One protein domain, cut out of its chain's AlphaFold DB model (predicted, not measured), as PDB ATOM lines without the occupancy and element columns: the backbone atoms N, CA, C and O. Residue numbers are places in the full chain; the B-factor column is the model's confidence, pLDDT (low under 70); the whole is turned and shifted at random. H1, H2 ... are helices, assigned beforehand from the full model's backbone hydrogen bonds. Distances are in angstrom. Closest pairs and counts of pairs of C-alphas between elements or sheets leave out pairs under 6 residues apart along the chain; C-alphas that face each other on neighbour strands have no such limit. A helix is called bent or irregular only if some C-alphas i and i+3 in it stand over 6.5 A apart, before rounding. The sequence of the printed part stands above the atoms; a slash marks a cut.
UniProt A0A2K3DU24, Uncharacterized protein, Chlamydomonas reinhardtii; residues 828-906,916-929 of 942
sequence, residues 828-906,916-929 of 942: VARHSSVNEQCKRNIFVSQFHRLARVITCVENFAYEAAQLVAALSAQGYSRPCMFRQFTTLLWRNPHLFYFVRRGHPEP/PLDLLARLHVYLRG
ATOM      1  N   VAL A 828     146.741 154.843 136.825       87.88
ATOM      2  CA  VAL A 828     147.013 155.073 138.242       87.88
ATOM      3  C   VAL A 828     146.550 153.853 139.033       87.88
ATOM      4  O   VAL A 828     145.433 153.384 138.828       87.88
ATOM      5  N   ALA A 829     147.383 153.375 139.955       89.81
ATOM      6  CA  ALA A 829     147.034 152.270 140.836       89.81
ATOM      7  C   ALA A 829     145.791 152.580 141.694       89.81
ATOM      8  O   ALA A 829     145.594 153.709 142.160       89.81
ATOM      9  N   ARG A 830     144.964 151.561 141.968       90.19
ATOM     10  CA  ARG A 830     143.734 151.670 142.776       90.19
ATOM     11  C   ARG A 830     143.994 152.269 144.162       90.19
ATOM     12  O   ARG A 830     143.126 152.978 144.689       90.19
ATOM     13  N   HIS A 831     145.175 151.990 144.702       90.19
ATOM     14  CA  HIS A 831     145.664 152.432 146.003       90.19
ATOM     15  C   HIS A 831     146.249 153.840 146.027       90.19
ATOM     16  O   HIS A 831     146.656 154.314 147.076       90.19
ATOM     17  N   SER A 832     146.280 154.546 144.897       91.31
ATOM     18  CA  SER A 832     146.711 155.936 144.909       91.31
ATOM     19  C   SER A 832     145.705 156.827 145.637       91.31
ATOM     20  O   SER A 832     144.483 156.676 145.477       91.31
ATOM     21  N   SER A 833     146.219 157.852 146.317       88.75
ATOM     22  CA  SER A 833     145.445 158.914 146.969       88.75
ATOM     23  C   SER A 833     144.752 159.885 145.986       88.75
ATOM     24  O   SER A 833     144.374 161.009 146.307       88.75
ATOM     25  N   VAL A 834     144.526 159.453 144.744       85.62
ATOM     26  CA  VAL A 834     143.631 160.128 143.800       85.62
ATOM     27  C   VAL A 834     142.175 159.938 144.242       85.62
ATOM     28  O   VAL A 834     141.794 158.914 144.815       85.62
ATOM     29  N   ASN A 835     141.339 160.934 143.951       80.38
ATOM     30  CA  ASN A 835     139.907 160.901 144.225       80.38
ATOM     31  C   ASN A 835     139.225 159.633 143.652       80.38
ATOM     32  O   ASN A 835     139.427 159.274 142.490       80.38
ATOM     33  N   GLU A 836     138.375 158.980 144.452       77.56
ATOM     34  CA  GLU A 836     137.670 157.745 144.069       77.56
ATOM     35  C   GLU A 836     136.795 157.912 142.825       77.56
ATOM     36  O   GLU A 836     136.748 157.022 141.978       77.56
ATOM     37  N   GLN A 837     136.149 159.067 142.651       76.38
ATOM     38  CA  GLN A 837     135.386 159.348 141.441       76.38
ATOM     39  C   GLN A 837     136.286 159.386 140.208       76.38
ATOM     40  O   GLN A 837     135.929 158.815 139.182       76.38
ATOM     41  N   CYS A 838     137.468 160.001 140.311       79.81
ATOM     42  CA  CYS A 838     138.438 160.005 139.217       79.81
ATOM     43  C   CYS A 838     138.874 158.577 138.874       79.81
ATOM     44  O   CYS A 838     138.865 158.215 137.703       79.81
ATOM     45  N   LYS A 839     139.161 157.741 139.884       83.75
ATOM     46  CA  LYS A 839     139.524 156.328 139.688       83.75
ATOM     47  C   LYS A 839     138.397 155.525 139.029       83.75
ATOM     48  O   LYS A 839     138.660 154.798 138.076       83.75
ATOM     49  N   ARG A 840     137.144 155.692 139.472       78.00
ATOM     50  CA  ARG A 840     135.959 155.052 138.863       78.00
ATOM     51  C   ARG A 840     135.727 155.502 137.419       78.00
ATOM     52  O   ARG A 840     135.360 154.692 136.574       78.00
ATOM     53  N   ASN A 841     135.988 156.772 137.122       84.31
ATOM     54  CA  ASN A 841     135.791 157.338 135.791       84.31
ATOM     55  C   ASN A 841     136.845 156.882 134.768       84.31
ATOM     56  O   ASN A 841     136.610 157.058 133.573       84.31
ATOM     57  N   ILE A 842     137.971 156.279 135.180       89.19
ATOM     58  CA  ILE A 842     138.975 155.756 134.234       89.19
ATOM     59  C   ILE A 842     138.324 154.731 133.304       89.19
ATOM     60  O   ILE A 842     138.360 154.917 132.091       89.19
ATOM     61  N   PHE A 843     137.658 153.714 133.857       89.56
ATOM     62  CA  PHE A 843     137.019 152.670 133.054       89.56
ATOM     63  C   PHE A 843     135.934 153.236 132.130       89.56
ATOM     64  O   PHE A 843     135.940 152.969 130.933       89.56
ATOM     65  N   VAL A 844     135.053 154.085 132.669       87.00
ATOM     66  CA  VAL A 844     133.970 154.725 131.905       87.00
ATOM     67  C   VAL A 844     134.524 155.575 130.756       87.00
ATOM     68  O   VAL A 844     134.069 155.459 129.621       87.00
ATOM     69  N   SER A 845     135.537 156.405 131.022       87.00
ATOM     70  CA  SER A 845     136.148 157.262 129.999       87.00
ATOM     71  C   SER A 845     136.843 156.455 128.901       87.00
ATOM     72  O   SER A 845     136.695 156.783 127.724       87.00
ATOM     73  N   GLN A 846     137.553 155.378 129.261       89.88
ATOM     74  CA  GLN A 846     138.178 154.498 128.278       89.88
ATOM     75  C   GLN A 846     137.128 153.727 127.476       89.88
ATOM     76  O   GLN A 846     137.264 153.651 126.265       89.88
ATOM     77  N   PHE A 847     136.037 153.257 128.085       87.81
ATOM     78  CA  PHE A 847     134.934 152.632 127.349       87.81
ATOM     79  C   PHE A 847     134.375 153.555 126.257       87.81
ATOM     80  O   PHE A 847     134.275 153.151 125.102       87.81
ATOM     81  N   HIS A 848     134.064 154.813 126.592       85.12
ATOM     82  CA  HIS A 848     133.575 155.779 125.603       85.12
ATOM     83  C   HIS A 848     134.628 156.112 124.537       85.12
ATOM     84  O   HIS A 848     134.280 156.348 123.383       85.12
ATOM     85  N   ARG A 849     135.917 156.104 124.898       85.94
ATOM     86  CA  ARG A 849     137.020 156.241 123.939       85.94
ATOM     87  C   ARG A 849     137.058 155.066 122.959       85.94
ATOM     88  O   ARG A 849     137.069 155.317 121.759       85.94
ATOM     89  N   LEU A 850     137.024 153.823 123.449       87.44
ATOM     90  CA  LEU A 850     136.983 152.614 122.617       87.44
ATOM     91  C   LEU A 850     135.771 152.640 121.682       87.44
ATOM     92  O   LEU A 850     135.920 152.448 120.482       87.44
ATOM     93  N   ALA A 851     134.591 152.963 122.218       80.38
ATOM     94  CA  ALA A 851     133.343 152.999 121.458       80.38
ATOM     95  C   ALA A 851     133.330 154.080 120.367       80.38
ATOM     96  O   ALA A 851     132.629 153.948 119.370       80.38
ATOM     97  N   ARG A 852     134.093 155.163 120.554       81.25
ATOM     98  CA  ARG A 852     134.241 156.228 119.557       81.25
ATOM     99  C   ARG A 852     135.237 155.860 118.460       81.25
ATOM    100  O   ARG A 852     135.018 156.227 117.310       81.25
ATOM    101  N   VAL A 853     136.357 155.243 118.834       85.12
ATOM    102  CA  VAL A 853     137.501 155.013 117.938       85.12
ATOM    103  C   VAL A 853     137.352 153.729 117.136       85.12
ATOM    104  O   VAL A 853     137.777 153.695 115.991       85.12
ATOM    105  N   ILE A 854     136.775 152.675 117.703       83.75
ATOM    106  CA  ILE A 854     136.781 151.350 117.084       83.75
ATOM    107  C   ILE A 854     135.511 151.145 116.260       83.75
ATOM    108  O   ILE A 854     134.408 151.190 116.799       83.75
ATOM    109  N   THR A 855     135.661 150.853 114.966       76.69
ATOM    110  CA  THR A 855     134.519 150.582 114.068       76.69
ATOM    111  C   THR A 855     134.157 149.099 113.958       76.69
ATOM    112  O   THR A 855     133.121 148.773 113.386       76.69
ATOM    113  N   CYS A 856     134.997 148.192 114.469       75.00
ATOM    114  CA  CYS A 856     134.793 146.740 114.419       75.00
ATOM    115  C   CYS A 856     134.445 146.171 115.803       75.00
ATOM    116  O   CYS A 856     135.172 146.381 116.774       75.00
ATOM    117  N   VAL A 857     133.361 145.397 115.889       73.50
ATOM    118  CA  VAL A 857     132.860 144.832 117.156       73.50
ATOM    119  C   VAL A 857     133.851 143.854 117.793       73.50
ATOM    120  O   VAL A 857     134.049 143.894 119.007       73.50
ATOM    121  N   GLU A 858     134.505 143.011 116.993       77.31
ATOM    122  CA  GLU A 858     135.464 142.028 117.510       77.31
ATOM    123  C   GLU A 858     136.699 142.724 118.105       77.31
ATOM    124  O   GLU A 858     137.112 142.418 119.224       77.31
ATOM    125  N   ASN A 859     137.212 143.752 117.417       80.44
ATOM    126  CA  ASN A 859     138.303 144.579 117.933       80.44
ATOM    127  C   ASN A 859     137.894 145.351 119.197       80.44
ATOM    128  O   ASN A 859     138.690 145.507 120.116       80.44
ATOM    129  N   PHE A 860     136.639 145.801 119.289       84.62
ATOM    130  CA  PHE A 860     136.135 146.453 120.499       84.62
ATOM    131  C   PHE A 860     136.138 145.495 121.697       84.62
ATOM    132  O   PHE A 860     136.546 145.886 122.790       84.62
ATOM    133  N   ALA A 861     135.699 144.247 121.504       83.62
ATOM    134  CA  ALA A 861     135.699 143.239 122.562       83.62
ATOM    135  C   ALA A 861     137.123 142.905 123.031       83.62
ATOM    136  O   ALA A 861     137.354 142.811 124.241       83.62
ATOM    137  N   TYR A 862     138.066 142.784 122.093       87.69
ATOM    138  CA  TYR A 862     139.486 142.592 122.385       87.69
ATOM    139  C   TYR A 862     140.052 143.758 123.210       87.69
ATOM    140  O   TYR A 862     140.519 143.552 124.330       87.69
ATOM    141  N   GLU A 863     139.919 144.999 122.740       89.69
ATOM    142  CA  GLU A 863     140.451 146.177 123.443       89.69
ATOM    143  C   GLU A 863     139.791 146.403 124.815       89.69
ATOM    144  O   GLU A 863     140.443 146.799 125.787       89.69
ATOM    145  N   ALA A 864     138.497 146.100 124.944       89.88
ATOM    146  CA  ALA A 864     137.809 146.135 126.231       89.88
ATOM    147  C   ALA A 864     138.357 145.076 127.205       89.88
ATOM    148  O   ALA A 864     138.520 145.369 128.394       89.88
ATOM    149  N   ALA A 865     138.682 143.871 126.724       90.81
ATOM    150  CA  ALA A 865     139.339 142.843 127.528       90.81
ATOM    151  C   ALA A 865     140.736 143.298 127.984       90.81
ATOM    152  O   ALA A 865     141.053 143.186 129.171       90.81
ATOM    153  N   GLN A 866     141.525 143.893 127.086       91.25
ATOM    154  CA  GLN A 866     142.853 144.429 127.406       91.25
ATOM    155  C   GLN A 866     142.784 145.545 128.456       91.25
ATOM    156  O   GLN A 866     143.564 145.554 129.411       91.25
ATOM    157  N   LEU A 867     141.796 146.439 128.359       92.44
ATOM    158  CA  LEU A 867     141.535 147.462 129.374       92.44
ATOM    159  C   LEU A 867     141.202 146.846 130.743       92.44
ATOM    160  O   LEU A 867     141.754 147.271 131.762       92.44
ATOM    161  N   VAL A 868     140.311 145.847 130.783       92.44
ATOM    162  CA  VAL A 868     139.950 145.143 132.025       92.44
ATOM    163  C   VAL A 868     141.175 144.455 132.622       92.44
ATOM    164  O   VAL A 868     141.393 144.555 133.832       92.44
ATOM    165  N   ALA A 869     141.997 143.795 131.806       91.56
ATOM    166  CA  ALA A 869     143.228 143.151 132.251       91.56
ATOM    167  C   ALA A 869     144.218 144.170 132.841       91.56
ATOM    168  O   ALA A 869     144.686 143.985 133.967       91.56
ATOM    169  N   ALA A 870     144.456 145.282 132.140       90.69
ATOM    170  CA  ALA A 870     145.374 146.334 132.571       90.69
ATOM    171  C   ALA A 870     144.933 147.006 133.881       90.69
ATOM    172  O   ALA A 870     145.752 147.209 134.774       90.69
ATOM    173  N   LEU A 871     143.642 147.313 134.043       92.12
ATOM    174  CA  LEU A 871     143.124 147.875 135.296       92.12
ATOM    175  C   LEU A 871     143.112 146.844 136.430       92.12
ATOM    176  O   LEU A 871     143.392 147.192 137.574       92.12
ATOM    177  N   SER A 872     142.855 145.566 136.136       92.31
ATOM    178  CA  SER A 872     142.959 144.501 137.146       92.31
ATOM    179  C   SER A 872     144.370 144.422 137.726       92.31
ATOM    180  O   SER A 872     144.522 144.323 138.940       92.31
ATOM    181  N   ALA A 873     145.397 144.536 136.875       89.88
ATOM    182  CA  ALA A 873     146.798 144.566 137.299       89.88
ATOM    183  C   ALA A 873     147.134 145.782 138.182       89.88
ATOM    184  O   ALA A 873     148.085 145.744 138.952       89.88
ATOM    185  N   GLN A 874     146.328 146.846 138.114       89.75
ATOM    186  CA  GLN A 874     146.429 148.034 138.965       89.75
ATOM    187  C   GLN A 874     145.561 147.948 140.236       89.75
ATOM    188  O   GLN A 874     145.353 148.956 140.914       89.75
ATOM    189  N   GLY A 875     145.020 146.769 140.559       90.62
ATOM    190  CA  GLY A 875     144.223 146.520 141.765       90.62
ATOM    191  C   GLY A 875     142.738 146.883 141.645       90.62
ATOM    192  O   GLY A 875     142.039 146.957 142.654       90.62
ATOM    193  N   TYR A 876     142.221 147.137 140.438       91.56
ATOM    194  CA  TYR A 876     140.792 147.405 140.245       91.56
ATOM    195  C   TYR A 876     139.973 146.108 140.257       91.56
ATOM    196  O   TYR A 876     140.326 145.111 139.630       91.56
ATOM    197  N   SER A 877     138.824 146.139 140.938       89.44
ATOM    198  CA  SER A 877     137.932 144.981 141.066       89.44
ATOM    199  C   SER A 877     137.302 144.602 139.722       89.44
ATOM    200  O   SER A 877     136.476 145.348 139.181       89.44
ATOM    201  N   ARG A 878     137.637 143.406 139.216       90.12
ATOM    202  CA  ARG A 878     137.018 142.818 138.016       90.12
ATOM    203  C   ARG A 878     135.487 142.799 138.111       90.12
ATOM    204  O   ARG A 878     134.870 143.407 137.238       90.12
ATOM    205  N   PRO A 879     134.846 142.221 139.154       88.50
ATOM    206  CA  PRO A 879     133.383 142.220 139.271       88.50
ATOM    207  C   PRO A 879     132.744 143.611 139.154       88.50
ATOM    208  O   PRO A 879     131.702 143.769 138.516       88.50
ATOM    209  N   CYS A 880     133.379 144.636 139.731       86.75
ATOM    210  CA  CYS A 880     132.905 146.015 139.628       86.75
ATOM    211  C   CYS A 880     132.978 146.533 138.183       86.75
ATOM    212  O   CYS A 880     131.999 147.092 137.688       86.75
ATOM    213  N   MET A 881     134.097 146.296 137.489       89.50
ATOM    214  CA  MET A 881     134.267 146.691 136.086       89.50
ATOM    215  C   MET A 881     133.280 145.969 135.161       89.50
ATOM    216  O   MET A 881     132.669 146.619 134.322       89.50
ATOM    217  N   PHE A 882     133.028 144.672 135.354       85.81
ATOM    218  CA  PHE A 882     132.013 143.932 134.588       85.81
ATOM    219  C   PHE A 882     130.597 144.476 134.800       85.81
ATOM    220  O   PHE A 882     129.829 144.622 133.843       85.81
ATOM    221  N   ARG A 883     130.246 144.827 136.044       82.50
ATOM    222  CA  ARG A 883     128.964 145.472 136.348       82.50
ATOM    223  C   ARG A 883     128.854 146.820 135.636       82.50
ATOM    224  O   ARG A 883     127.844 147.075 134.987       82.50
ATOM    225  N   GLN A 884     129.903 147.644 135.703       84.44
ATOM    226  CA  GLN A 884     129.956 148.930 135.003       84.44
ATOM    227  C   GLN A 884     129.862 148.759 133.487       84.44
ATOM    228  O   GLN A 884     129.069 149.450 132.859       84.44
ATOM    229  N   PHE A 885     130.606 147.819 132.903       83.44
ATOM    230  CA  PHE A 885     130.559 147.502 131.478       83.44
ATOM    231  C   PHE A 885     129.141 147.127 131.052       83.44
ATOM    232  O   PHE A 885     128.599 147.719 130.127       83.44
ATOM    233  N   THR A 886     128.484 146.239 131.799       77.44
ATOM    234  CA  THR A 886     127.089 145.845 131.551       77.44
ATOM    235  C   THR A 886     126.139 147.044 131.616       77.44
ATOM    236  O   THR A 886     125.277 147.203 130.752       77.44
ATOM    237  N   THR A 887     126.302 147.926 132.609       77.25
ATOM    238  CA  THR A 887     125.530 149.174 132.702       77.25
ATOM    239  C   THR A 887     125.797 150.104 131.519       77.25
ATOM    240  O   THR A 887     124.855 150.683 130.987       77.25
ATOM    241  N   LEU A 888     127.049 150.250 131.086       78.50
ATOM    242  CA  LEU A 888     127.427 151.113 129.966       78.50
ATOM    243  C   LEU A 888     126.896 150.583 128.633       78.50
ATOM    244  O   LEU A 888     126.345 151.370 127.866       78.50
ATOM    245  N   LEU A 889     126.977 149.272 128.396       71.50
ATOM    246  CA  LEU A 889     126.345 148.604 127.256       71.50
ATOM    247  C   LEU A 889     124.828 148.840 127.248       71.50
ATOM    248  O   LEU A 889     124.250 149.154 126.213       71.50
ATOM    249  N   TRP A 890     124.184 148.720 128.413       64.19
ATOM    250  CA  TRP A 890     122.743 148.935 128.546       64.19
ATOM    251  C   TRP A 890     122.332 150.397 128.320       64.19
ATOM    252  O   TRP A 890     121.302 150.650 127.702       64.19
ATOM    253  N   ARG A 891     123.132 151.359 128.797       61.00
ATOM    254  CA  ARG A 891     122.871 152.801 128.637       61.00
ATOM    255  C   ARG A 891     123.175 153.316 127.236       61.00
ATOM    256  O   ARG A 891     122.569 154.295 126.818       61.00
ATOM    257  N   ASN A 892     124.089 152.671 126.518       61.16
ATOM    258  CA  ASN A 892     124.556 153.132 125.216       61.16
ATOM    259  C   ASN A 892     124.364 152.072 124.123       61.16
ATOM    260  O   ASN A 892     125.333 151.718 123.453       61.16
ATOM    261  N   PRO A 893     123.139 151.556 123.903       54.09
ATOM    262  CA  PRO A 893     122.928 150.505 122.917       54.09
ATOM    263  C   PRO A 893     123.328 150.984 121.518       54.09
ATOM    264  O   PRO A 893     123.993 150.239 120.809       54.09
ATOM    265  N   HIS A 894     123.028 152.248 121.181       52.94
ATOM    266  CA  HIS A 894     123.374 152.942 119.930       52.94
ATOM    267  C   HIS A 894     124.879 152.943 119.595       52.94
ATOM    268  O   HIS A 894     125.228 152.935 118.420       52.94
ATOM    269  N   LEU A 895     125.775 152.889 120.591       49.59
ATOM    270  CA  LEU A 895     127.223 152.782 120.356       49.59
ATOM    271  C   LEU A 895     127.634 151.415 119.794       49.59
ATOM    272  O   LEU A 895     128.765 151.255 119.365       49.59
ATOM    273  N   PHE A 896     126.728 150.437 119.785       50.62
ATOM    274  CA  PHE A 896     126.936 149.091 119.240       50.62
ATOM    275  C   PHE A 896     126.092 148.836 117.987       50.62
ATOM    276  O   PHE A 896     126.105 147.737 117.439       50.62
ATOM    277  N   TYR A 897     125.397 149.865 117.491       44.97
ATOM    278  CA  TYR A 897     124.641 149.825 116.237       44.97
ATOM    279  C   TYR A 897     125.511 149.947 114.979       44.97
ATOM    280  O   TYR A 897     124.989 149.922 113.865       44.97
ATOM    281  N   PHE A 898     126.840 149.981 115.141       39.69
ATOM    282  CA  PHE A 898     127.809 149.856 114.045       39.69
ATOM    283  C   PHE A 898     127.585 148.610 113.174       39.69
ATOM    284  O   PHE A 898     127.968 148.618 112.011       39.69
ATOM    285  N   VAL A 899     126.892 147.585 113.684       37.53
ATOM    286  CA  VAL A 899     126.606 146.330 112.971       37.53
ATOM    287  C   VAL A 899     125.695 146.500 111.739       37.53
ATOM    288  O   VAL A 899     125.616 145.577 110.939       37.53
ATOM    289  N   ARG A 900     124.995 147.631 111.525       37.78
ATOM    290  CA  ARG A 900     124.001 147.716 110.422       37.78
ATOM    291  C   ARG A 900     124.042 148.939 109.504       37.78
ATOM    292  O   ARG A 900     123.265 148.990 108.560       37.78
ATOM    293  N   ARG A 901     124.982 149.877 109.681       35.03
ATOM    294  CA  ARG A 901     125.202 150.988 108.720       35.03
ATOM    295  C   ARG A 901     126.233 150.664 107.620       35.03
ATOM    296  O   ARG A 901     126.941 151.556 107.174       35.03
ATOM    297  N   GLY A 902     126.345 149.398 107.207       37.19
ATOM    298  CA  GLY A 902     127.273 148.986 106.139       37.19
ATOM    299  C   GLY A 902     128.751 148.893 106.550       37.19
ATOM    300  O   GLY A 902     129.628 149.088 105.718       37.19
ATOM    301  N   HIS A 903     129.049 148.613 107.824       39.31
ATOM    302  CA  HIS A 903     130.404 148.255 108.263       39.31
ATOM    303  C   HIS A 903     130.564 146.720 108.296       39.31
ATOM    304  O   HIS A 903     129.631 146.037 108.718       39.31
ATOM    305  N   PRO A 904     131.713 146.167 107.865       40.00
ATOM    306  CA  PRO A 904     131.891 144.726 107.687       40.00
ATOM    307  C   PRO A 904     131.891 143.941 109.009       40.00
ATOM    308  O   PRO A 904     132.587 144.303 109.961       40.00
ATOM    309  N   GLU A 905     131.191 142.802 109.024       36.78
ATOM    310  CA  GLU A 905     131.734 141.604 109.673       36.78
ATOM    311  C   GLU A 905     132.953 141.145 108.844       36.78
ATOM    312  O   GLU A 905     132.907 141.231 107.611       36.78
ATOM    313  N   PRO A 906     134.059 140.687 109.462       34.44
ATOM    314  CA  PRO A 906     135.077 139.949 108.717       34.44
ATOM    315  C   PRO A 906     134.404 138.758 108.011       34.44
ATOM    316  O   PRO A 906     133.435 138.223 108.554       34.44
ATOM    317  N   PRO A 916     124.168 135.709 117.048       38.88
ATOM    318  CA  PRO A 916     124.251 137.063 117.562       38.88
ATOM    319  C   PRO A 916     125.516 137.172 118.449       38.88
ATOM    320  O   PRO A 916     125.776 136.313 119.293       38.88
ATOM    321  N   LEU A 917     126.318 138.214 118.212       51.41
ATOM    322  CA  LEU A 917     127.628 138.500 118.819       51.41
ATOM    323  C   LEU A 917     127.553 138.861 120.321       51.41
ATOM    324  O   LEU A 917     127.345 140.017 120.700       51.41
ATOM    325  N   ASP A 918     127.714 137.878 121.213       65.69
ATOM    326  CA  ASP A 918     127.733 138.154 122.653       65.69
ATOM    327  C   ASP A 918     129.059 138.808 123.064       65.69
ATOM    328  O   ASP A 918     130.054 138.138 123.333       65.69
ATOM    329  N   LEU A 919     129.047 140.141 123.134       70.44
ATOM    330  CA  LEU A 919     130.178 140.961 123.568       70.44
ATOM    331  C   LEU A 919     130.745 140.544 124.931       70.44
ATOM    332  O   LEU A 919     131.954 140.639 125.122       70.44
ATOM    333  N   LEU A 920     129.911 140.084 125.873       71.00
ATOM    334  CA  LEU A 920     130.396 139.633 127.179       71.00
ATOM    335  C   LEU A 920     131.128 138.294 127.055       71.00
ATOM    336  O   LEU A 920     132.233 138.167 127.585       71.00
ATOM    337  N   ALA A 921     130.576 137.321 126.322       75.19
ATOM    338  CA  ALA A 921     131.283 136.073 126.033       75.19
ATOM    339  C   ALA A 921     132.584 136.313 125.262       75.19
ATOM    340  O   ALA A 921     133.612 135.754 125.639       75.19
ATOM    341  N   ARG A 922     132.584 137.175 124.238       77.31
ATOM    342  CA  ARG A 922     133.793 137.521 123.471       77.31
ATOM    343  C   ARG A 922     134.858 138.168 124.346       77.31
ATOM    344  O   ARG A 922     136.011 137.748 124.324       77.31
ATOM    345  N   LEU A 923     134.469 139.119 125.194       81.31
ATOM    346  CA  LEU A 923     135.374 139.723 126.170       81.31
ATOM    347  C   LEU A 923     135.963 138.660 127.113       81.31
ATOM    348  O   LEU A 923     137.162 138.679 127.390       81.31
ATOM    349  N   HIS A 924     135.161 137.694 127.574       83.50
ATOM    350  CA  HIS A 924     135.660 136.574 128.377       83.50
ATOM    351  C   HIS A 924     136.627 135.660 127.615       83.50
ATOM    352  O   HIS A 924     137.593 135.197 128.218       83.50
ATOM    353  N   VAL A 925     136.398 135.413 126.324       86.12
ATOM    354  CA  VAL A 925     137.311 134.647 125.460       86.12
ATOM    355  C   VAL A 925     138.676 135.337 125.384       86.12
ATOM    356  O   VAL A 925     139.694 134.703 125.657       86.12
ATOM    357  N   TYR A 926     138.709 136.649 125.142       88.62
ATOM    358  CA  TYR A 926     139.961 137.411 125.115       88.62
ATOM    359  C   TYR A 926     140.654 137.487 126.478       88.62
ATOM    360  O   TYR A 926     141.864 137.296 126.564       88.62
ATOM    361  N   LEU A 927     139.904 137.636 127.575       87.88
ATOM    362  CA  LEU A 927     140.477 137.574 128.926       87.88
ATOM    363  C   LEU A 927     141.091 136.209 129.279       87.88
ATOM    364  O   LEU A 927     141.913 136.140 130.194       87.88
ATOM    365  N   ARG A 928     140.701 135.131 128.586       87.75
ATOM    366  CA  ARG A 928     141.316 133.798 128.714       87.75
ATOM    367  C   ARG A 928     142.571 133.627 127.848       87.75
ATOM    368  O   ARG A 928     143.189 132.571 127.916       87.75
ATOM    369  N   GLY A 929     142.976 134.654 127.100       84.06
ATOM    370  CA  GLY A 929     144.202 134.659 126.303       84.06
ATOM    371  C   GLY A 929     144.012 134.294 124.833       84.06
ATOM    372  O   GLY A 929     144.975 133.862 124.206       84.06
TER     373      GLY A 929
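What this domain is: This is residues 828 to 906 and 916 to 929 of the 942 residues of an uncharacterized protein of Chlamydomonas reinhardtii (UniProt A0A2K3DU24). Two long helices, H1 and H2, lie side by side and opposite ways as a hairpin; H3 folds back slantwise over this pair, and short H5 packs across H2 on the side away from H1. Irregular H4 lies where H1 ends and H2 begins, with residues 900 to 906 running on past it at one end of the long axis. The printed part has 93 residues, with five named helices in the order H1, H2, H3, H4, H5 and no named strand; the class is all helix. It is compact, with a radius of gyration of the C-alphas of 13.7 A, yet elongated in outline, spanning 46 by 26 by 19 A.

How they stand to each other: H1, residues 836 to 853, is the longest helix, with a kink of 25 degrees near residue 844. With residues 843 to 851 alone it touches H2, residues 857 to 873, at a shallow tilt of 22 degrees, opposite ways; the closest C-alphas, those of Leu 850 and Phe 860, are 6.6 A apart. H3, residues 878 to 891, touches H1 at a steep tilt of 53 degrees, the same way, closest at the C-alphas of Phe 843 and Met 881, 7.2 A. H2 and H3 also form a hairpin, but only just touch, with 3 pairs of C-alphas within 8 A; the closest are those of Ser 872 and Arg 878, 6.2 A. H5, residues 919 to 927, touches H2 at a steep tilt of 54 degrees, the same way, and the C-alphas of Ala 861 and Leu 923 come within 5.0 A. H4, residues 893 to 899, only just touches H1, with 3 pairs of C-alphas within 8 A, the closest those of Ala 851 and Leu 895, 6.2 A. H1 and H5 are apart, while H3 and H5 are near each other. Every O i to N i+4 pair is within hydrogen-bond range in H2, H3 and H5; in H1 12 of 14 are, and in H4 0 of 3, against 2 of 4 O i to N i+3 pairs.

Where its parts are: H1 begins at C-alpha 836 (137.670, 157.745, 144.069) and is 26.3 A long. H2 begins at C-alpha 857 (132.860, 144.832, 117.156) and is 24.5 A long; H3 is 19.7 A long. H4 is irregular, with C-alphas 895 and 898 7.0 A apart. H5 ends at C-alpha 927 (140.477, 137.574, 128.926).

The domain as a whole: The C-alphas farthest apart, those of Ser 833 and Gly 902, are 45.8 A apart. Residues 907 to 915 are not printed, and C-alphas 906 and 916 are 14.3 A apart across the cut. The links from H1 to H2, H2 to H3 and H3 to H4 are tight. Mean pLDDT of the printed part is 76.6; residues 890 to 906 and 916 to 918 are under 70.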